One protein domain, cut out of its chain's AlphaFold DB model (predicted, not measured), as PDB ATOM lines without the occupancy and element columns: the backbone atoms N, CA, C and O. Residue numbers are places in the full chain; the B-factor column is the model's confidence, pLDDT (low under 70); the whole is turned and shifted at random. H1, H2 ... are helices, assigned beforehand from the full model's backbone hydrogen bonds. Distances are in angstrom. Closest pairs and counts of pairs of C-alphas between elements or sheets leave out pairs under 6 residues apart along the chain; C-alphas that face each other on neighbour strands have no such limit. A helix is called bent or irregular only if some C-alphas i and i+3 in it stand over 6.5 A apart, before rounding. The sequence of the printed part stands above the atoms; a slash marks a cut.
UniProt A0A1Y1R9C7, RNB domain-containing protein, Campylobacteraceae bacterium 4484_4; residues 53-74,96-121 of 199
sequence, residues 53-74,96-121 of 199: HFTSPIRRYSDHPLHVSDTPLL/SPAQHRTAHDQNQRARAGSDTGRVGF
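This is residues 53 to 74 and 96 to 121 of the 199 residues of the protein "RNB domain-containing protein" of Campylobacteraceae bacterium 4484_4 (UniProt A0A1Y1R9C7). A looped stretch, residues 53 to 63, leads into the short helix H1, while the much longer helix H2 passes as a single rod, the loop lying near the middle of H2. The outer part of H1, residues 69 to 74, and both ends of H2, residues 97 to 101 and 111 to 121, stick out, leaving an open, flat arrangement. The printed part has 48 residues with two named helices, H1 then H2, and no named strand; its class is all helix. It is loose, with a radius of gyration of the C-alphas of 13.8 A, and the C-alphas span 44 by 25 by 11 A.

Go first to residues 64 to 74, which are H1, and then past the cut to residues 97 to 121, which are H2; the two helices are apart, with no C-alpha of the one within 8 A of the other. In H2 every O i to N i+4 pair is within hydrogen-bond range; in H1 4 of 7 are, beside 7 of 8 O i to N i+3 pairs.

Start at C-alpha 53, at (-35.420, -25.475, -4.316), and read on to C-alpha 64 at (-36.962, -34.838, -5.790), where H1 begins; it ends at Leu 74, 16.5 A away. H1 is neither bent nor irregular, but only just: C-alphas 69 and 72 are 6.5 A apart. Find H2 from C-alpha 97 at (-54.920, -31.786, -7.624) to C-alpha 121 at (-35.274, -24.437, 22.809), 37.0 A.

Look at Leu 74 and Val 119 for the two C-alphas farthest apart, 44.6 A. Residues 75 to 95 are not printed, and the C-alphas of 74 and 96 are 27.3 A apart across this cut, which lies in the link from H1 to H2. The mean pLDDT of the printed part is 72.2, and the model's confidence is low, under 70, in residues 69 to 74, 96 to 100 and 114 to 121.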
ATOM      1  N   HIS A  53     -36.456 -24.730  -5.001       83.75
ATOM      2  CA  HIS A  53     -35.420 -25.475  -4.316       83.75
ATOM      3  C   HIS A  53     -34.950 -26.600  -5.248       83.75
ATOM      4  O   HIS A  53     -35.744 -27.225  -5.951       83.75
ATOM      5  N   PHE A  54     -33.635 -26.778  -5.322       81.31
ATOM      6  CA  PHE A  54     -33.017 -27.823  -6.132       81.31
ATOM      7  C   PHE A  54     -31.914 -28.513  -5.345       81.31
ATOM      8  O   PHE A  54     -31.803 -29.717  -5.362       81.31
ATOM      9  N   THR A  55     -31.096 -27.810  -4.575       86.00
ATOM     10  CA  THR A  55     -29.858 -28.380  -4.014       86.00
ATOM     11  C   THR A  55     -30.040 -29.415  -2.890       86.00
ATOM     12  O   THR A  55     -29.052 -29.852  -2.299       86.00
ATOM     13  N   SER A  56     -31.270 -29.795  -2.521       84.44
ATOM     14  CA  SER A  56     -31.554 -30.591  -1.318       84.44
ATOM     15  C   SER A  56     -32.461 -31.822  -1.533       84.44
ATOM     16  O   SER A  56     -33.288 -32.093  -0.652       84.44
ATOM     17  N   PRO A  57     -32.281 -32.638  -2.596       77.69
ATOM     18  CA  PRO A  57     -33.197 -33.733  -2.953       77.69
ATOM     19  C   PRO A  57     -33.391 -34.793  -1.862       77.69
ATOM     20  O   PRO A  57     -34.457 -35.390  -1.770       77.69
ATOM     21  N   ILE A  58     -32.401 -34.996  -0.989       81.44
ATOM     22  CA  ILE A  58     -32.477 -35.991   0.095       81.44
ATOM     23  C   ILE A  58     -33.417 -35.546   1.225       81.44
ATOM     24  O   ILE A  58     -34.049 -36.371   1.878       81.44
ATOM     25  N   ARG A  59     -33.502 -34.237   1.487       86.06
ATOM     26  CA  ARG A  59     -34.198 -33.692   2.668       86.06
ATOM     27  C   ARG A  59     -35.439 -32.867   2.335       86.06
ATOM     28  O   ARG A  59     -36.169 -32.485   3.244       86.06
ATOM     29  N   ARG A  60     -35.682 -32.571   1.056       80.00
ATOM     30  CA  ARG A  60     -36.844 -31.811   0.581       80.00
ATOM     31  C   ARG A  60     -37.503 -32.565  -0.562       80.00
ATOM     32  O   ARG A  60     -36.947 -32.666  -1.648       80.00
ATOM     33  N   TYR A  61     -38.717 -33.057  -0.325       79.06
ATOM     34  CA  TYR A  61     -39.470 -33.803  -1.339       79.06
ATOM     35  C   TYR A  61     -39.840 -32.935  -2.558       79.06
ATOM     36  O   TYR A  61     -40.136 -33.468  -3.621       79.06
ATOM     37  N   SER A  62     -39.798 -31.602  -2.435       76.75
ATOM     38  CA  SER A  62     -40.009 -30.655  -3.540       76.75
ATOM     39  C   SER A  62     -38.897 -30.698  -4.584       76.75
ATOM     40  O   SER A  62     -39.166 -30.452  -5.754       76.75
ATOM     41  N   ASP A  63     -37.681 -31.065  -4.181       79.06
ATOM     42  CA  ASP A  63     -36.505 -31.093  -5.055       79.06
ATOM     43  C   ASP A  63     -36.399 -32.442  -5.783       79.06
ATOM     44  O   ASP A  63     -35.776 -32.549  -6.835       79.06
ATOM     45  N   HIS A  64     -37.026 -33.489  -5.240       77.44
ATOM     46  CA  HIS A  64     -36.962 -34.838  -5.790       77.44
ATOM     47  C   HIS A  64     -37.452 -34.956  -7.245       77.44
ATOM     48  O   HIS A  64     -36.690 -35.485  -8.056       77.44
ATOM     49  N   PRO A  65     -38.650 -34.457  -7.626       76.38
ATOM     50  CA  PRO A  65     -39.110 -34.564  -9.007       76.38
ATOM     51  C   PRO A  65     -38.206 -33.801  -9.976       76.38
ATOM     52  O   PRO A  65     -37.992 -34.296 -11.072       76.38
ATOM     53  N   LEU A  66     -37.635 -32.664  -9.558       77.19
ATOM     54  CA  LEU A  66     -36.736 -31.851 -10.384       77.19
ATOM     55  C   LEU A  66     -35.432 -32.598 -10.695       77.19
ATOM     56  O   LEU A  66     -35.030 -32.702 -11.849       77.19
ATOM     57  N   HIS A  67     -34.818 -33.213  -9.681       76.88
ATOM     58  CA  HIS A  67     -33.617 -34.037  -9.865       76.88
ATOM     59  C   HIS A  67     -33.868 -35.270 -10.731       76.88
ATOM     60  O   HIS A  67     -33.055 -35.607 -11.596       76.88
ATOM     61  N   VAL A  68     -34.998 -35.949 -10.514       73.62
ATOM     62  CA  VAL A  68     -35.375 -37.131 -11.302       73.62
ATOM     63  C   VAL A  68     -35.657 -36.738 -12.755       73.62
ATOM     64  O   VAL A  68     -35.231 -37.450 -13.662       73.62
ATOM     65  N   SER A  69     -36.292 -35.585 -12.996       65.19
ATOM     66  CA  SER A  69     -36.572 -35.078 -14.343       65.19
ATOM     67  C   SER A  69     -35.352 -34.534 -15.087       65.19
ATOM     68  O   SER A  69     -35.356 -34.552 -16.315       65.19
ATOM     69  N   ASP A  70     -34.299 -34.107 -14.388       61.56
ATOM     70  CA  ASP A  70     -33.053 -33.634 -15.016       61.56
ATOM     71  C   ASP A  70     -32.104 -34.788 -15.397       61.56
ATOM     72  O   ASP A  70     -31.235 -34.648 -16.259       61.56
ATOM     73  N   THR A  71     -32.303 -35.970 -14.808       59.00
ATOM     74  CA  THR A  71     -31.524 -37.187 -15.091       59.00
ATOM     75  C   THR A  71     -31.598 -37.675 -16.557       59.00
ATOM     76  O   THR A  71     -30.558 -38.083 -17.083       59.00
ATOM     77  N   PRO A  72     -32.741 -37.639 -17.279       56.56
ATOM     78  CA  PRO A  72     -32.787 -38.029 -18.694       56.56
ATOM     79  C   PRO A  72     -31.981 -37.121 -19.636       56.56
ATOM     80  O   PRO A  72     -31.541 -37.598 -20.677       56.56
ATOM     81  N   LEU A  73     -31.705 -35.859 -19.283       57.25
ATOM     82  CA  LEU A  73     -30.900 -34.968 -20.136       57.25
ATOM     83  C   LEU A  73     -29.413 -35.358 -20.189       57.25
ATOM     84  O   LEU A  73     -28.719 -34.994 -21.135       57.25
ATOM     85  N   LEU A  74     -28.925 -36.132 -19.215       59.06
ATOM     86  CA  LEU A  74     -27.560 -36.676 -19.208       59.06
ATOM     87  C   LEU A  74     -27.416 -37.988 -20.001       59.06
ATOM     88  O   LEU A  74     -26.309 -38.513 -20.114       59.06
ATOM     89  N   SER A  96     -52.238 -29.976 -11.305       62.09
ATOM     90  CA  SER A  96     -52.985 -31.178 -10.934       62.09
ATOM     91  C   SER A  96     -53.365 -31.153  -9.438       62.09
ATOM     92  O   SER A  96     -52.566 -30.731  -8.593       62.09
ATOM     93  N   PRO A  97     -54.534 -31.690  -9.038       63.84
ATOM     94  CA  PRO A  97     -54.920 -31.786  -7.624       63.84
ATOM     95  C   PRO A  97     -53.900 -32.541  -6.757       63.84
ATOM     96  O   PRO A  97     -53.802 -32.320  -5.551       63.84
ATOM     97  N   ALA A  98     -53.119 -33.443  -7.361       66.94
ATOM     98  CA  ALA A  98     -52.018 -34.128  -6.695       66.94
ATOM     99  C   ALA A  98     -50.890 -33.159  -6.300       66.94
ATOM    100  O   ALA A  98     -50.460 -33.183  -5.151       66.94
ATOM    101  N   GLN A  99     -50.482 -32.259  -7.197       66.50
ATOM    102  CA  GLN A  99     -49.432 -31.269  -6.934       66.50
ATOM    103  C   GLN A  99     -49.829 -30.286  -5.826       66.50
ATOM    104  O   GLN A  99     -49.022 -30.010  -4.937       66.50
ATOM    105  N   HIS A 100     -51.083 -29.821  -5.809       68.56
ATOM    106  CA  HIS A 100     -51.594 -28.991  -4.712       68.56
ATOM    107  C   HIS A 100     -51.558 -29.722  -3.362       68.56
ATOM    108  O   HIS A 100     -51.144 -29.138  -2.359       68.56
ATOM    109  N   ARG A 101     -51.934 -31.009  -3.330       70.38
ATOM    110  CA  ARG A 101     -51.868 -31.833  -2.111       70.38
ATOM    111  C   ARG A 101     -50.433 -32.024  -1.619       70.38
ATOM    112  O   ARG A 101     -50.185 -31.865  -0.427       70.38
ATOM    113  N   THR A 102     -49.487 -32.303  -2.515       76.19
ATOM    114  CA  THR A 102     -48.067 -32.474  -2.163       76.19
ATOM    115  C   THR A 102     -47.450 -31.181  -1.631       76.19
ATOM    116  O   THR A 102     -46.747 -31.210  -0.621       76.19
ATOM    117  N   ALA A 103     -47.744 -30.039  -2.257       78.25
ATOM    118  CA  ALA A 103     -47.285 -28.734  -1.785       78.25
ATOM    119  C   ALA A 103     -47.857 -28.399  -0.396       78.25
ATOM    120  O   ALA A 103     -47.134 -27.932   0.485       78.25
ATOM    121  N   HIS A 104     -49.142 -28.685  -0.168       80.31
ATOM    122  CA  HIS A 104     -49.786 -28.489   1.127       80.31
ATOM    123  C   HIS A 104     -49.162 -29.360   2.231       80.31
ATOM    124  O   HIS A 104     -48.808 -28.825   3.280       80.31
ATOM    125  N   ASP A 105     -48.946 -30.658   1.988       82.94
ATOM    126  CA  ASP A 105     -48.286 -31.563   2.946       82.94
ATOM    127  C   ASP A 105     -46.858 -31.098   3.279       82.94
ATOM    128  O   ASP A 105     -46.462 -31.025   4.442       82.94
ATOM    129  N   GLN A 106     -46.085 -30.674   2.275       81.25
ATOM    130  CA  GLN A 106     -44.748 -30.113   2.499       81.25
ATOM    131  C   GLN A 106     -44.771 -28.836   3.337       81.25
ATOM    132  O   GLN A 106     -43.954 -28.683   4.246       81.25
ATOM    133  N   ASN A 107     -45.712 -27.932   3.064       82.94
ATOM    134  CA  ASN A 107     -45.886 -26.716   3.851       82.94
ATOM    135  C   ASN A 107     -46.262 -27.039   5.305       82.94
ATOM    136  O   ASN A 107     -45.731 -26.411   6.221       82.94
ATOM    137  N   GLN A 108     -47.123 -28.034   5.538       82.44
ATOM    138  CA  GLN A 108     -47.477 -28.487   6.885       82.44
ATOM    139  C   GLN A 108     -46.269 -29.056   7.633       82.44
ATOM    140  O   GLN A 108     -46.015 -28.663   8.770       82.44
ATOM    141  N   ARG A 109     -45.473 -29.914   6.987       80.31
ATOM    142  CA  ARG A 109     -44.248 -30.477   7.579       80.31
ATOM    143  C   ARG A 109     -43.210 -29.402   7.890       80.31
ATOM    144  O   ARG A 109     -42.592 -29.444   8.951       80.31
ATOM    145  N   ALA A 110     -43.039 -28.424   7.001       79.75
ATOM    146  CA  ALA A 110     -42.124 -27.305   7.217       79.75
ATOM    147  C   ALA A 110     -42.534 -26.462   8.438       79.75
ATOM    148  O   ALA A 110     -41.686 -26.093   9.252       79.75
ATOM    149  N   ARG A 111     -43.837 -26.212   8.612       79.44
ATOM    150  CA  ARG A 111     -44.377 -25.513   9.790       79.44
ATOM    151  C   ARG A 111     -44.210 -26.334  11.066       79.44
ATOM    152  O   ARG A 111     -43.636 -25.837  12.027       79.44
ATOM    153  N   ALA A 112     -44.588 -27.611  11.040       75.50
ATOM    154  CA  ALA A 112     -44.457 -28.506  12.187       75.50
ATOM    155  C   ALA A 112     -43.000 -28.646  12.665       75.50
ATOM    156  O   ALA A 112     -42.743 -28.647  13.870       75.50
ATOM    157  N   GLY A 113     -42.034 -28.708  11.740       70.62
ATOM    158  CA  GLY A 113     -40.601 -28.703  12.062       70.62
ATOM    159  C   GLY A 113     -40.131 -27.401  12.725       70.62
ATOM    160  O   GLY A 113     -39.276 -27.418  13.609       70.62
ATOM    161  N   SER A 114     -40.724 -26.271  12.338       67.62
ATOM    162  CA  SER A 114     -40.441 -24.960  12.938       67.62
ATOM    163  C   SER A 114     -40.965 -24.881  14.377       67.62
ATOM    164  O   SER A 114     -40.260 -24.425  15.281       67.62
ATOM    165  N   ASP A 115     -42.182 -25.377  14.603       68.12
ATOM    166  CA  ASP A 115     -42.846 -25.340  15.909       68.12
ATOM    167  C   ASP A 115     -42.202 -26.310  16.906       68.12
ATOM    168  O   ASP A 115     -41.957 -25.951  18.059       68.12
ATOM    169  N   THR A 116     -41.839 -27.516  16.461       61.47
ATOM    170  CA  THR A 116     -41.127 -28.496  17.302       61.47
ATOM    171  C   THR A 116     -39.754 -27.992  17.752       61.47
ATOM    172  O   THR A 116     -39.398 -28.163  18.919       61.47
ATOM    173  N   GLY A 117     -39.013 -27.289  16.887       59.16
ATOM    174  CA  GLY A 117     -37.765 -26.624  17.274       59.16
ATOM    175  C   GLY A 117     -37.975 -25.568  18.366       59.16
ATOM    176  O   GLY A 117     -37.223 -25.509  19.337       59.16
ATOM    177  N   ARG A 118     -39.042 -24.769  18.272       57.41
ATOM    178  CA  ARG A 118     -39.349 -23.712  19.248       57.41
ATOM    179  C   ARG A 118     -39.640 -24.255  20.654       57.41
ATOM    180  O   ARG A 118     -39.217 -23.636  21.632       57.41
ATOM    181  N   VAL A 119     -40.315 -25.402  20.758       57.84
ATOM    182  CA  VAL A 119     -40.634 -26.050  22.045       57.84
ATOM    183  C   VAL A 119     -39.379 -26.636  22.707       57.84
ATOM    184  O   VAL A 119     -39.207 -26.499  23.916       57.84
ATOM    185  N   GLY A 120     -38.452 -27.210  21.931       55.12
ATOM    186  CA  GLY A 120     -37.194 -27.762  22.461       55.12
ATOM    187  C   GLY A 120     -36.202 -26.709  22.982       55.12
ATOM    188  O   GLY A 120     -35.446 -26.963  23.922       55.12
ATOM    189  N   PHE A 121     -36.213 -25.497  22.419       53.88
ATOM    190  CA  PHE A 121     -35.274 -24.437  22.809       53.88
ATOM    191  C   PHE A 121     -35.613 -23.743  24.138       53.88
ATOM    192  O   PHE A 121     -34.707 -23.230  24.791       53.88
TER     193      PHE A 121